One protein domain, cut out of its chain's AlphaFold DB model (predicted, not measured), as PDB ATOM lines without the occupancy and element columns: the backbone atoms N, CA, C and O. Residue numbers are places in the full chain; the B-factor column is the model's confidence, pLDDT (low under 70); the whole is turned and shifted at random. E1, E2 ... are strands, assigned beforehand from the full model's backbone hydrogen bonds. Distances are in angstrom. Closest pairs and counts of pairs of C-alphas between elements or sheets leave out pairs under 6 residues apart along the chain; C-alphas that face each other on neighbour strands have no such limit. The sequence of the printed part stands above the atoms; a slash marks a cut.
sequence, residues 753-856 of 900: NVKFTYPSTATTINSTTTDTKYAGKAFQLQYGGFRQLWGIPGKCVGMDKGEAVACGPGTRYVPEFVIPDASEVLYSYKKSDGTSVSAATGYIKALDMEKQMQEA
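This is residues 753 to 856 of the 900 residues of an uncharacterized protein of Nitrospinae bacterium RIFCSPLOWO2_12_39_16 (UniProt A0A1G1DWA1). What would one see first? At one end a strongly twisted, curled wall of five antiparallel strands, E3 E2 E1 E6 E7 in order, and towards the other end a separate small hairpin of E4 and E5. The long last strand E7 leaves the wall and runs past that hairpin, making most of the length, while residues 758 to 777 form a long loop with no named element. What is it made of, and how large is it? The printed part has 104 residues with no named helix and seven strands, E1 to E7 in chain order, and its class is all strand. It is loose, with a radius of gyration of the C-alphas of 16.0 A, and elongated, spanning 54 by 31 by 21 A.

Where do the first strands lie? E1, residues 753 to 757, begins at C-alpha 753 at (291.327, 216.849, 203.748) and is 13.2 A long. E2, residues 778 to 785, is 21.1 A long, and E3, residues 788 to 790, is 6.6 A long. Where do the others lie? E4, residues 794 to 798, is 13.5 A long, and E5, residues 811 to 815, is 13.2 A long. E6, residues 823 to 830, measures 22.6 A; E7, residues 836 to 855, measures 48.6 A and ends at C-alpha 855 at (295.888, 253.931, 198.225).

How is the large sheet joined? E1, E2 and E3 form a meander, each strand the antiparallel neighbour of the one before, with N 754 and O 781 at 2.8 A and N 784 and O 788 at 3.0 A. E2 is staggered, pairing with E1 over residues 778 to 782 and with E3 over 782 to 785. On the other side of E1 is E6, antiparallel, with N 755 and O 826 at 2.7 A. How does E7 run? E6 and E7 are a hairpin, with N 825 and O 842 at 2.9 A, and E7 bends by 67 degrees at residue 839. How does the small sheet stand? E4 and E5 are a hairpin, with N 797 and O 812 at 2.8 A, and both are apart from E7.

How far does it reach? The two C-alphas farthest apart, those of Gly 834 and Ala 856, are 55.8 A from each other. Is the printed part unbroken, and which links are long? It has no cut, and the long links are E1 to E2, 20 residues, and E4 to E5, 12 residues. Where is confidence low? The mean pLDDT of the printed part is 80.1, and residues 761 to 771 are under 70.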
ATOM      1  N   ASN A 753     290.107 216.235 203.249       85.44
ATOM      2  CA  ASN A 753     291.327 216.849 203.748       85.44
ATOM      3  C   ASN A 753     292.203 217.177 202.544       85.44
ATOM      4  O   ASN A 753     292.521 216.277 201.766       85.44
ATOM      5  N   VAL A 754     292.581 218.442 202.389       90.62
ATOM      6  CA  VAL A 754     293.330 218.964 201.246       90.62
ATOM      7  C   VAL A 754     294.661 219.519 201.737       90.62
ATOM      8  O   VAL A 754     294.736 220.571 202.367       90.62
ATOM      9  N   LYS A 755     295.747 218.828 201.406       91.19
ATOM     10  CA  LYS A 755     297.104 219.301 201.651       91.19
ATOM     11  C   LYS A 755     297.537 220.223 200.516       91.19
ATOM     12  O   LYS A 755     297.809 219.764 199.404       91.19
ATOM     13  N   PHE A 756     297.674 221.504 200.828       90.25
ATOM     14  CA  PHE A 756     298.232 222.523 199.942       90.25
ATOM     15  C   PHE A 756     299.644 222.897 200.398       90.25
ATOM     16  O   PHE A 756     299.888 223.062 201.590       90.25
ATOM     17  N   THR A 757     300.589 223.028 199.465       87.94
ATOM     18  CA  THR A 757     301.936 223.537 199.770       87.94
ATOM     19  C   THR A 757     302.114 224.885 199.101       87.94
ATOM     20  O   THR A 757     302.051 224.993 197.879       87.94
ATOM     21  N   TYR A 758     302.350 225.907 199.911       83.62
ATOM     22  CA  TYR A 758     302.574 227.259 199.437       83.62
ATOM     23  C   TYR A 758     303.891 227.319 198.637       83.62
ATOM     24  O   TYR A 758     304.899 226.761 199.090       83.62
ATOM     25  N   PRO A 759     303.920 227.974 197.460       79.50
ATOM     26  CA  PRO A 759     305.107 228.032 196.609       79.50
ATOM     27  C   PRO A 759     306.371 228.497 197.350       79.50
ATOM     28  O   PRO A 759     306.333 229.395 198.184       79.50
ATOM     29  N   SER A 760     307.516 227.873 197.064       73.38
ATOM     30  CA  SER A 760     308.797 228.192 197.719       73.38
ATOM     31  C   SER A 760     309.506 229.413 197.128       73.38
ATOM     32  O   SER A 760     310.398 229.979 197.761       73.38
ATOM     33  N   THR A 761     309.133 229.824 195.916       66.00
ATOM     34  CA  THR A 761     309.600 231.065 195.302       66.00
ATOM     35  C   THR A 761     308.728 232.226 195.755       66.00
ATOM     36  O   THR A 761     307.536 232.068 195.993       66.00
ATOM     37  N   ALA A 762     309.335 233.407 195.877       51.62
ATOM     38  CA  ALA A 762     308.661 234.615 196.320       51.62
ATOM     39  C   ALA A 762     307.625 235.064 195.270       51.62
ATOM     40  O   ALA A 762     307.924 235.833 194.355       51.62
ATOM     41  N   THR A 763     306.419 234.516 195.351       53.25
ATOM     42  CA  THR A 763     305.302 234.838 194.466       53.25
ATOM     43  C   THR A 763     304.404 235.864 195.134       53.25
ATOM     44  O   THR A 763     303.981 235.700 196.273       53.25
ATOM     45  N   THR A 764     304.101 236.934 194.406       52.97
ATOM     46  CA  THR A 764     303.021 237.877 194.709       52.97
ATOM     47  C   THR A 764     301.704 237.109 194.737       52.97
ATOM     48  O   THR A 764     301.157 236.802 193.678       52.97
ATOM     49  N   ILE A 765     301.250 236.716 195.924       58.44
ATOM     50  CA  ILE A 765     300.071 235.861 196.062       58.44
ATOM     51  C   ILE A 765     298.807 236.686 196.359       58.44
ATOM     52  O   ILE A 765     297.760 236.367 195.808       58.44
ATOM     53  N   ASN A 766     298.913 237.825 197.061       58.88
ATOM     54  CA  ASN A 766     297.748 238.662 197.426       58.88
ATOM     55  C   ASN A 766     297.840 240.135 197.047       58.88
ATOM     56  O   ASN A 766     296.936 240.911 197.346       58.88
ATOM     57  N   SER A 767     298.944 240.556 196.452       58.97
ATOM     58  CA  SER A 767     299.236 241.960 196.186       58.97
ATOM     59  C   SER A 767     300.344 242.038 195.147       58.97
ATOM     60  O   SER A 767     301.060 241.065 194.925       58.97
ATOM     61  N   THR A 768     300.539 243.213 194.561       54.44
ATOM     62  CA  THR A 768     301.732 243.559 193.775       54.44
ATOM     63  C   THR A 768     303.036 243.516 194.592       54.44
ATOM     64  O   THR A 768     304.122 243.614 194.020       54.44
ATOM     65  N   THR A 769     302.955 243.352 195.918       54.06
ATOM     66  CA  THR A 769     304.093 243.193 196.834       54.06
ATOM     67  C   THR A 769     304.438 241.724 197.074       54.06
ATOM     68  O   THR A 769     303.561 240.894 197.309       54.06
ATOM     69  N   THR A 770     305.728 241.401 197.058       60.94
ATOM     70  CA  THR A 770     306.236 240.062 197.373       60.94
ATOM     71  C   THR A 770     306.012 239.724 198.852       60.94
ATOM     72  O   THR A 770     306.495 240.451 199.716       60.94
ATOM     73  N   ASP A 771     305.326 238.615 199.135       63.66
ATOM     74  CA  ASP A 771     305.160 238.058 200.481       63.66
ATOM     75  C   ASP A 771     305.839 236.681 200.543       63.66
ATOM     76  O   ASP A 771     305.612 235.824 199.690       63.66
ATOM     77  N   THR A 772     306.723 236.487 201.520       73.06
ATOM     78  CA  THR A 772     307.461 235.233 201.739       73.06
ATOM     79  C   THR A 772     307.106 234.562 203.062       73.06
ATOM     80  O   THR A 772     307.737 233.560 203.399       73.06
ATOM     81  N   LYS A 773     306.122 235.082 203.813       78.75
ATOM     82  CA  LYS A 773     305.729 234.582 205.144       78.75
ATOM     83  C   LYS A 773     305.501 233.070 205.144       78.75
ATOM     84  O   LYS A 773     305.956 232.375 206.048       78.75
ATOM     85  N   TYR A 774     304.853 232.560 204.098       81.69
ATOM     86  CA  TYR A 774     304.465 231.155 203.982       81.69
ATOM     87  C   TYR A 774     305.267 230.352 202.957       81.69
ATOM     88  O   TYR A 774     304.891 229.223 202.653       81.69
ATOM     89  N   ALA A 775     306.385 230.874 202.442       81.50
ATOM     90  CA  ALA A 775     307.161 230.197 201.402       81.50
ATOM     91  C   ALA A 775     307.524 228.747 201.792       81.50
ATOM     92  O   ALA A 775     308.193 228.501 202.799       81.50
ATOM     93  N   GLY A 776     307.066 227.774 200.994       80.00
ATOM     94  CA  GLY A 776     307.311 226.342 201.209       80.00
ATOM     95  C   GLY A 776     306.547 225.693 202.373       80.00
ATOM     96  O   GLY A 776     306.798 224.524 202.673       80.00
ATOM     97  N   LYS A 777     305.640 226.410 203.049       83.50
ATOM     98  CA  LYS A 777     304.832 225.863 204.152       83.50
ATOM     99  C   LYS A 777     303.672 225.020 203.622       83.50
ATOM    100  O   LYS A 777     303.145 225.277 202.541       83.50
ATOM    101  N   ALA A 778     303.270 224.013 204.394       85.88
ATOM    102  CA  ALA A 778     302.142 223.148 204.060       85.88
ATOM    103  C   ALA A 778     300.938 223.460 204.953       85.88
ATOM    104  O   ALA A 778     301.085 223.596 206.164       85.88
ATOM    105  N   PHE A 779     299.761 223.509 204.343       87.19
ATOM    106  CA  PHE A 779     298.472 223.751 204.977       87.19
ATOM    107  C   PHE A 779     297.597 222.510 204.829       87.19
ATOM    108  O   PHE A 779     297.581 221.887 203.764       87.19
ATOM    109  N   GLN A 780     296.874 222.162 205.891       86.62
ATOM    110  CA  GLN A 780     295.810 221.162 205.872       86.62
ATOM    111  C   GLN A 780     294.481 221.909 205.808       86.62
ATOM    112  O   GLN A 780     293.933 222.341 206.821       86.62
ATOM    113  N   LEU A 781     294.018 222.122 204.585       87.94
ATOM    114  CA  LEU A 781     292.730 222.727 204.282       87.94
ATOM    115  C   LEU A 781     291.653 221.641 204.322       87.94
ATOM    116  O   LEU A 781     291.965 220.452 204.221       87.94
ATOM    117  N   GLN A 782     290.388 222.026 204.434       84.50
ATOM    118  CA  GLN A 782     289.290 221.066 204.310       84.50
ATOM    119  C   GLN A 782     288.308 221.555 203.236       84.50
ATOM    120  O   GLN A 782     288.153 222.759 203.020       84.50
ATOM    121  N   TYR A 783     287.747 220.611 202.484       85.44
ATOM    122  CA  TYR A 783     286.924 220.855 201.304       85.44
ATOM    123  C   TYR A 783     285.590 220.118 201.416       85.44
ATOM    124  O   TYR A 783     285.561 218.897 201.545       85.44
ATOM    125  N   GLY A 784     284.486 220.854 201.342       76.31
ATOM    126  CA  GLY A 784     283.121 220.357 201.604       76.31
ATOM    127  C   GLY A 784     282.303 220.082 200.355       76.31
ATOM    128  O   GLY A 784     281.220 219.497 200.422       76.31
ATOM    129  N   GLY A 785     282.854 220.467 199.208       78.50
ATOM    130  CA  GLY A 785     282.180 220.462 197.925       78.50
ATOM    131  C   GLY A 785     282.580 221.682 197.107       78.50
ATOM    132  O   GLY A 785     283.342 222.543 197.543       78.50
ATOM    133  N   PHE A 786     282.074 221.752 195.879       79.81
ATOM    134  CA  PHE A 786     282.413 222.825 194.949       79.81
ATOM    135  C   PHE A 786     282.129 224.209 195.557       79.81
ATOM    136  O   PHE A 786     281.031 224.419 196.071       79.81
ATOM    137  N   ARG A 787     283.091 225.145 195.454       74.88
ATOM    138  CA  ARG A 787     283.122 226.476 196.109       74.88
ATOM    139  C   ARG A 787     283.478 226.472 197.600       74.88
ATOM    140  O   ARG A 787     283.596 227.554 198.166       74.88
ATOM    141  N   GLN A 788     283.691 225.317 198.225       76.06
ATOM    142  CA  GLN A 788     283.859 225.215 199.674       76.06
ATOM    143  C   GLN A 788     285.230 224.664 200.036       76.06
ATOM    144  O   GLN A 788     285.418 223.454 200.132       76.06
ATOM    145  N   LEU A 789     286.185 225.563 200.233       84.12
ATOM    146  CA  LEU A 789     287.520 225.250 200.727       84.12
ATOM    147  C   LEU A 789     287.793 226.190 201.887       84.12
ATOM    148  O   LEU A 789     287.589 227.392 201.741       84.12
ATOM    149  N   TRP A 790     288.284 225.683 203.009       80.75
ATOM    150  CA  TRP A 790     288.541 226.481 204.206       80.75
ATOM    151  C   TRP A 790     289.822 226.046 204.915       80.75
ATOM    152  O   TRP A 790     290.466 225.065 204.543       80.75
ATOM    153  N   GLY A 791     290.223 226.816 205.929       81.00
ATOM    154  CA  GLY A 791     291.511 226.637 206.605       81.00
ATOM    155  C   GLY A 791     292.612 227.578 206.113       81.00
ATOM    156  O   GLY A 791     293.710 227.552 206.674       81.00
ATOM    157  N   ILE A 792     292.323 228.460 205.148       86.38
ATOM    158  CA  ILE A 792     293.231 229.546 204.755       86.38
ATOM    159  C   ILE A 792     293.285 230.588 205.889       86.38
ATOM    160  O   ILE A 792     292.225 231.083 206.275       86.38
ATOM    161  N   PRO A 793     294.478 230.915 206.434       82.88
ATOM    162  CA  PRO A 793     294.683 232.002 207.391       82.88
ATOM    163  C   PRO A 793     293.940 233.268 206.983       82.88
ATOM    164  O   PRO A 793     293.989 233.636 205.812       82.88
ATOM    165  N   GLY A 794     293.292 233.945 207.925       82.25
ATOM    166  CA  GLY A 794     292.735 235.276 207.696       82.25
ATOM    167  C   GLY A 794     293.432 236.359 208.516       82.25
ATOM    168  O   GLY A 794     294.155 236.082 209.476       82.25
ATOM    169  N   LYS A 795     293.212 237.611 208.119       82.38
ATOM    170  CA  LYS A 795     293.698 238.821 208.792       82.38
ATOM    171  C   LYS A 795     292.682 239.944 208.657       82.38
ATOM    172  O   LYS A 795     291.882 239.927 207.724       82.38
ATOM    173  N   CYS A 796     292.759 240.951 209.522       85.75
ATOM    174  CA  CYS A 796     291.944 242.145 209.348       85.75
ATOM    175  C   CYS A 796     292.619 243.219 208.498       85.75
ATOM    176  O   CYS A 796     293.834 243.431 208.544       85.75
ATOM    177  N   VAL A 797     291.795 243.899 207.707       85.19
ATOM    178  CA  VAL A 797     292.161 245.069 206.918       85.19
ATOM    179  C   VAL A 797     291.203 246.223 207.201       85.19
ATOM    180  O   VAL A 797     290.022 246.009 207.478       85.19
ATOM    181  N   GLY A 798     291.694 247.457 207.129       83.38
ATOM    182  CA  GLY A 798     290.850 248.642 207.244       83.38
ATOM    183  C   GLY A 798     289.837 248.709 206.097       83.38
ATOM    184  O   GLY A 798     290.192 248.510 204.932       83.38
ATOM    185  N   MET A 799     288.575 249.024 206.406       79.94
ATOM    186  CA  MET A 799     287.519 249.190 205.389       79.94
ATOM    187  C   MET A 799     287.814 250.335 204.411       79.94
ATOM    188  O   MET A 799     287.326 250.338 203.283       79.94
ATOM    189  N   ASP A 800     288.604 251.328 204.832       78.31
ATOM    190  CA  ASP A 800     288.836 252.519 204.025       78.31
ATOM    191  C   ASP A 800     289.932 252.365 202.971       78.31
ATOM    192  O   ASP A 800     289.731 252.833 201.844       78.31
ATOM    193  N   LYS A 801     291.079 251.767 203.328       78.38
ATOM    194  CA  LYS A 801     292.261 251.707 202.453       78.38
ATOM    195  C   LYS A 801     292.839 250.299 202.277       78.38
ATOM    196  O   LYS A 801     293.761 250.135 201.479       78.38
ATOM    197  N   GLY A 802     292.303 249.287 202.963       77.88
ATOM    198  CA  GLY A 802     292.761 247.902 202.831       77.88
ATOM    199  C   GLY A 802     294.117 247.612 203.467       77.88
ATOM    200  O   GLY A 802     294.760 246.616 203.137       77.88
ATOM    201  N   GLU A 803     294.582 248.492 204.344       83.38
ATOM    202  CA  GLU A 803     295.792 248.323 205.131       83.38
ATOM    203  C   GLU A 803     295.592 247.246 206.202       83.38
ATOM    204  O   GLU A 803     294.518 247.156 206.789       83.38
ATOM    205  N   ALA A 804     296.609 246.418 206.458       83.19
ATOM    206  CA  ALA A 804     296.531 245.410 207.514       83.19
ATOM    207  C   ALA A 804     296.468 246.087 208.893       83.19
ATOM    208  O   ALA A 804     297.293 246.952 209.194       83.19
ATOM    209  N   VAL A 805     295.499 245.686 209.715       85.69
ATOM    210  CA  VAL A 805     295.229 246.247 211.049       85.69
ATOM    211  C   VAL A 805     294.767 245.145 212.000       85.69
ATOM    212  O   VAL A 805     294.310 244.091 211.556       85.69
ATOM    213  N   ALA A 806     294.851 245.398 213.306       84.00
ATOM    214  CA  ALA A 806     294.225 244.535 214.303       84.00
ATOM    215  C   ALA A 806     292.707 244.466 214.075       84.00
ATOM    216  O   ALA A 806     292.078 245.463 213.710       84.00
ATOM    217  N   CYS A 807     292.115 243.291 214.284       83.12
ATOM    218  CA  CYS A 807     290.680 243.121 214.100       83.12
ATOM    219  C   CYS A 807     289.866 243.959 215.088       83.12
ATOM    220  O   CYS A 807     290.194 244.055 216.264       83.12
ATOM    221  N   GLY A 808     288.773 244.554 214.624       77.69
ATOM    222  CA  GLY A 808     287.881 245.352 215.463       77.69
ATOM    223  C   GLY A 808     286.794 246.080 214.671       77.69
ATOM    224  O   GLY A 808     286.609 245.809 213.475       77.69
ATOM    225  N   PRO A 809     286.064 247.010 215.310       73.69
ATOM    226  CA  PRO A 809     285.078 247.844 214.629       73.69
ATOM    227  C   PRO A 809     285.696 248.618 213.452       73.69
ATOM    228  O   PRO A 809     286.775 249.192 213.576       73.69
ATOM    229  N   GLY A 810     285.016 248.644 212.300       73.00
ATOM    230  CA  GLY A 810     285.499 249.335 211.091       73.00
ATOM    231  C   GLY A 810     286.588 248.596 210.296       73.00
ATOM    232  O   GLY A 810     287.226 249.191 209.423       73.00
ATOM    233  N   THR A 811     286.807 247.310 210.582       82.25
ATOM    234  CA  THR A 811     287.764 246.443 209.874       82.25
ATOM    235  C   THR A 811     287.054 245.249 209.237       82.25
ATOM    236  O   THR A 811     285.981 244.851 209.689       82.25
ATOM    237  N   ARG A 812     287.651 244.672 208.192       82.25
ATOM    238  CA  ARG A 812     287.173 243.470 207.493       82.25
ATOM    239  C   ARG A 812     288.153 242.336 207.692       82.25
ATOM    240  O   ARG A 812     289.349 242.547 207.524       82.25
ATOM    241  N   TYR A 813     287.662 241.144 207.986       81.69
ATOM    242  CA  TYR A 813     288.459 239.930 208.025       81.69
ATOM    243  C   TYR A 813     288.520 239.294 206.636       81.69
ATOM    244  O   TYR A 813     287.498 238.915 206.074       81.69
ATOM    245  N   VAL A 814     289.718 239.186 206.071       82.69
ATOM    246  CA  VAL A 814     289.957 238.680 204.715       82.69
ATOM    247  C   VAL A 814     290.976 237.537 204.730       82.69
ATOM    248  O   VAL A 814     291.845 237.517 205.607       82.69
ATOM    249  N   PRO A 815     290.933 236.608 203.758       83.69
ATOM    250  CA  PRO A 815     291.992 235.622 203.568       83.69
ATOM    251  C   PRO A 815     293.367 236.292 203.430       83.69
ATOM    252  O   PRO A 815     293.565 237.219 202.642       83.69
ATOM    253  N   GLU A 816     294.346 235.818 204.191       82.62
ATOM    254  CA  GLU A 816     295.698 236.372 204.217       82.62
ATOM    255  C   GLU A 816     296.499 236.006 202.963       82.62
ATOM    256  O   GLU A 816     297.368 236.785 202.561       82.62
ATOM    257  N   PHE A 817     296.182 234.866 202.333       82.69
ATOM    258  CA  PHE A 817     296.720 234.467 201.035       82.69
ATOM    259  C   PHE A 817     295.647 233.896 200.084       82.69
ATOM    260  O   PHE A 817     294.579 233.469 200.509       82.69
ATOM    261  N   VAL A 818     295.953 233.864 198.789       83.00
ATOM    262  CA  VAL A 818     295.154 233.315 197.695       83.00
ATOM    263  C   VAL A 818     295.893 232.103 197.143       83.00
ATOM    264  O   VAL A 818     297.076 232.158 196.830       83.00
ATOM    265  N   ILE A 819     295.208 230.981 196.996       83.69
ATOM    266  CA  ILE A 819     295.732 229.835 196.258       83.69
ATOM    267  C   ILE A 819     295.667 230.162 194.757       83.69
ATOM    268  O   ILE A 819     294.570 230.432 194.260       83.69
ATOM    269  N   PRO A 820     296.799 230.165 194.027       78.62
ATOM    270  CA  PRO A 820     296.791 230.390 192.586       78.62
ATOM    271  C   PRO A 820     295.983 229.325 191.840       78.62
ATOM    272  O   PRO A 820     295.935 228.160 192.249       78.62
ATOM    273  N   ASP A 821     295.407 229.709 190.706       80.19
ATOM    274  CA  ASP A 821     294.735 228.771 189.812       80.19
ATOM    275  C   ASP A 821     295.693 227.665 189.347       80.19
ATOM    276  O   ASP A 821     296.876 227.906 189.101       80.19
ATOM    277  N   ALA A 822     295.160 226.453 189.205       80.00
ATOM    278  CA  ALA A 822     295.897 225.236 188.876       80.00
ATOM    279  C   ALA A 822     296.980 224.847 189.900       80.00
ATOM    280  O   ALA A 822     297.869 224.056 189.583       80.00
ATOM    281  N   SER A 823     296.899 225.342 191.140       84.44
ATOM    282  CA  SER A 823     297.733 224.825 192.228       84.44
ATOM    283  C   SER A 823     297.430 223.351 192.470       84.44
ATOM    284  O   SER A 823     296.278 222.988 192.718       84.44
ATOM    285  N   GLU A 824     298.471 222.520 192.419       89.44
ATOM    286  CA  GLU A 824     298.381 221.101 192.743       89.44
ATOM    287  C   GLU A 824     298.173 220.911 194.252       89.44
ATOM    288  O   GLU A 824     298.848 221.529 195.082       89.44
ATOM    289  N   VAL A 825     297.242 220.032 194.605       92.19
ATOM    290  CA  VAL A 825     296.955 219.633 195.983       92.19
ATOM    291  C   VAL A 825     296.873 218.118 196.087       92.19
ATOM    292  O   VAL A 825     296.531 217.431 195.124       92.19
ATOM    293  N   LEU A 826     297.145 217.592 197.280       93.06
ATOM    294  CA  LEU A 826     296.810 216.211 197.615       93.06
ATOM    295  C   LEU A 826     295.541 216.206 198.449       93.06
ATOM    296  O   LEU A 826     295.467 216.942 199.428       93.06
ATOM    297  N   TYR A 827     294.571 215.366 198.106       92.00
ATOM    298  CA  TYR A 827     293.329 215.276 198.861       92.00
ATOM    299  C   TYR A 827     292.934 213.839 199.201       92.00
ATOM    300  O   TYR A 827     293.252 212.886 198.482       92.00
ATOM    301  N   SER A 828     292.238 213.696 200.329       87.75
ATOM    302  CA  SER A 828     291.728 212.421 200.836       87.75
ATOM    303  C   SER A 828     290.348 212.605 201.454       87.75
ATOM    304  O   SER A 828     290.143 213.555 202.207       87.75
ATOM    305  N   TYR A 829     289.421 211.690 201.180       85.38
ATOM    306  CA  TYR A 829     288.082 211.682 201.777       85.38
ATOM    307  C   TYR A 829     287.457 210.289 201.725       85.38
ATOM    308  O   TYR A 829     287.823 209.460 200.883       85.38
ATOM    309  N   LYS A 830     286.491 210.038 202.609       79.94
ATOM    310  CA  LYS A 830     285.691 208.814 202.607       79.94
ATOM    311  C   LYS A 830     284.358 209.070 201.912       79.94
ATOM    312  O   LYS A 830     283.680 210.060 202.184       79.94
ATOM    313  N   LYS A 831     283.994 208.167 201.009       81.81
ATOM    314  CA  LYS A 831     282.716 208.185 200.306       81.81
ATOM    315  C   LYS A 831     281.628 207.520 201.138       81.81
ATOM    316  O   LYS A 831     281.882 206.635 201.956       81.81
ATOM    317  N   SER A 832     280.395 207.911 200.856       77.50
ATOM    318  CA  SER A 832     279.167 207.371 201.440       77.50
ATOM    319  C   SER A 832     279.011 205.852 201.266       77.50
ATOM    320  O   SER A 832     278.394 205.201 202.108       77.50
ATOM    321  N   ASP A 833     279.617 205.260 200.231       76.06
ATOM    322  CA  ASP A 833     279.641 203.810 199.980       76.06
ATOM    323  C   ASP A 833     280.689 203.037 200.813       76.06
ATOM    324  O   ASP A 833     280.786 201.815 200.712       76.06
ATOM    325  N   GLY A 834     281.456 203.736 201.659       71.12
ATOM    326  CA  GLY A 834     282.516 203.177 202.500       71.12
ATOM    327  C   GLY A 834     283.891 203.113 201.829       71.12
ATOM    328  O   GLY A 834     284.875 202.818 202.510       71.12
ATOM    329  N   THR A 835     283.999 203.416 200.532       82.06
ATOM    330  CA  THR A 835     285.294 203.517 199.846       82.06
ATOM    331  C   THR A 835     286.023 204.805 200.232       82.06
ATOM    332  O   THR A 835     285.427 205.767 200.711       82.06
ATOM    333  N   SER A 836     287.346 204.834 200.067       81.69
ATOM    334  CA  SER A 836     288.170 206.008 200.374       81.69
ATOM    335  C   SER A 836     288.951 206.453 199.147       81.69
ATOM    336  O   SER A 836     289.497 205.632 198.412       81.69
ATOM    337  N   VAL A 837     289.024 207.763 198.948       84.75
ATOM    338  CA  VAL A 837     290.034 208.396 198.103       84.75
ATOM    339  C   VAL A 837     291.177 208.790 199.023       84.75
ATOM    340  O   VAL A 837     290.960 209.456 200.034       84.75
ATOM    341  N   SER A 838     292.390 208.348 198.710       83.62
ATOM    342  CA  SER A 838     293.551 208.548 199.577       83.62
ATOM    343  C   SER A 838     294.716 209.102 198.776       83.62
ATOM    344  O   SER A 838     295.161 208.469 197.822       83.62
ATOM    345  N   ALA A 839     295.207 210.272 199.189       82.69
ATOM    346  CA  ALA A 839     296.343 210.971 198.593       82.69
ATOM    347  C   ALA A 839     296.224 211.158 197.068       82.69
ATOM    348  O   ALA A 839     297.209 211.028 196.343       82.69
ATOM    349  N   ALA A 840     295.016 211.455 196.579       90.31
ATOM    350  CA  ALA A 840     294.796 211.752 195.170       90.31
ATOM    351  C   ALA A 840     295.315 213.153 194.829       90.31
ATOM    352  O   ALA A 840     295.208 214.074 195.638       90.31
ATOM    353  N   THR A 841     295.850 213.317 193.622       93.00
ATOM    354  CA  THR A 841     296.253 214.626 193.100       93.00
ATOM    355  C   THR A 841     295.045 215.360 192.530       93.00
ATOM    356  O   THR A 841     294.306 214.808 191.712       93.00
ATOM    357  N   GLY A 842     294.861 216.611 192.942       92.56
ATOM    358  CA  GLY A 842     293.839 217.516 192.427       92.56
ATOM    359  C   GLY A 842     294.387 218.916 192.165       92.56
ATOM    360  O   GLY A 842     295.555 219.201 192.425       92.56
ATOM    361  N   TYR A 843     293.523 219.789 191.656       91.50
ATOM    362  CA  TYR A 843     293.848 221.158 191.264       91.50
ATOM    363  C   TYR A 843     292.809 222.139 191.790       91.50
ATOM    364  O   TYR A 843     291.611 221.854 191.770       91.50
ATOM    365  N   ILE A 844     293.268 223.310 192.225       89.25
ATOM    366  CA  ILE A 844     292.421 224.375 192.768       89.25
ATOM    367  C   ILE A 844     292.183 225.476 191.730       89.25
ATOM    368  O   ILE A 844     293.070 225.808 190.944       89.25
ATOM    369  N   LYS A 845     290.983 226.060 191.738       86.19
ATOM    370  CA  LYS A 845     290.620 227.254 190.965       86.19
ATOM    371  C   LYS A 845     289.909 228.261 191.857       86.19
ATOM    372  O   LYS A 845     288.931 227.894 192.508       86.19
ATOM    373  N   ALA A 846     290.343 229.514 191.870       83.31
ATOM    374  CA  ALA A 846     289.604 230.599 192.507       83.31
ATOM    375  C   ALA A 846     288.283 230.824 191.761       83.31
ATOM    376  O   ALA A 846     288.287 230.893 190.537       83.31
ATOM    377  N   LEU A 847     287.153 230.935 192.456       74.62
ATOM    378  CA  LEU A 847     285.846 231.114 191.814       74.62
ATOM    379  C   LEU A 847     285.269 232.497 192.087       74.62
ATOM    380  O   LEU A 847     284.926 233.179 191.129       74.62
ATOM    381  N   ASP A 848     285.215 232.938 193.342       73.50
ATOM    382  CA  ASP A 848     284.761 234.284 193.702       73.50
ATOM    383  C   ASP A 848     285.937 235.100 194.254       73.50
ATOM    384  O   ASP A 848     286.402 234.881 195.371       73.50
ATOM    385  N   MET A 849     286.437 236.039 193.454       76.75
ATOM    386  CA  MET A 849     287.615 236.848 193.754       76.75
ATOM    387  C   MET A 849     287.236 238.308 193.976       76.75
ATOM    388  O   MET A 849     286.594 238.946 193.141       76.75
ATOM    389  N   GLU A 850     287.707 238.858 195.078       78.12
ATOM    390  CA  GLU A 850     287.655 240.274 195.385       78.12
ATOM    391  C   GLU A 850     288.984 240.942 195.037       78.12
ATOM    392  O   GLU A 850     290.068 240.422 195.312       78.12
ATOM    393  N   LYS A 851     288.881 242.135 194.460       80.19
ATOM    394  CA  LYS A 851     289.970 243.083 194.271       80.19
ATOM    395  C   LYS A 851     289.713 244.315 195.129       80.19
ATOM    396  O   LYS A 851     288.694 244.978 194.960       80.19
ATOM    397  N   GLN A 852     290.660 244.678 195.977       81.38
ATOM    398  CA  GLN A 852     290.627 245.922 196.737       81.38
ATOM    399  C   GLN A 852     291.686 246.875 196.191       81.38
ATOM    400  O   GLN A 852     292.854 246.510 196.100       81.38
ATOM    401  N   MET A 853     291.292 248.080 195.785       84.06
ATOM    402  CA  MET A 853     292.229 249.069 195.236       84.06
ATOM    403  C   MET A 853     293.194 249.575 196.319       84.06
ATOM    404  O   MET A 853     292.783 249.788 197.458       84.06
ATOM    405  N   GLN A 854     294.460 249.791 195.964       84.56
ATOM    406  CA  GLN A 854     295.472 250.340 196.876       84.56
ATOM    407  C   GLN A 854     295.401 251.873 196.947       84.56
ATOM    408  O   GLN A 854     294.954 252.518 196.002       84.56
ATOM    409  N   GLU A 855     295.866 252.471 198.048       87.81
ATOM    410  CA  GLU A 855     295.888 253.931 198.225       87.81
ATOM    411  C   GLU A 855     296.691 254.652 197.122       87.81
ATOM    412  O   GLU A 855     297.753 254.201 196.687       87.81
ATOM    413  N   ALA A 856     296.177 255.804 196.683       88.44
ATOM    414  CA  ALA A 856     296.759 256.645 195.644       88.44
ATOM    415  C   ALA A 856     296.735 258.128 196.023       88.44
ATOM    416  O   ALA A 856     295.983 258.581 196.885       88.44
TER     417      ALA A 856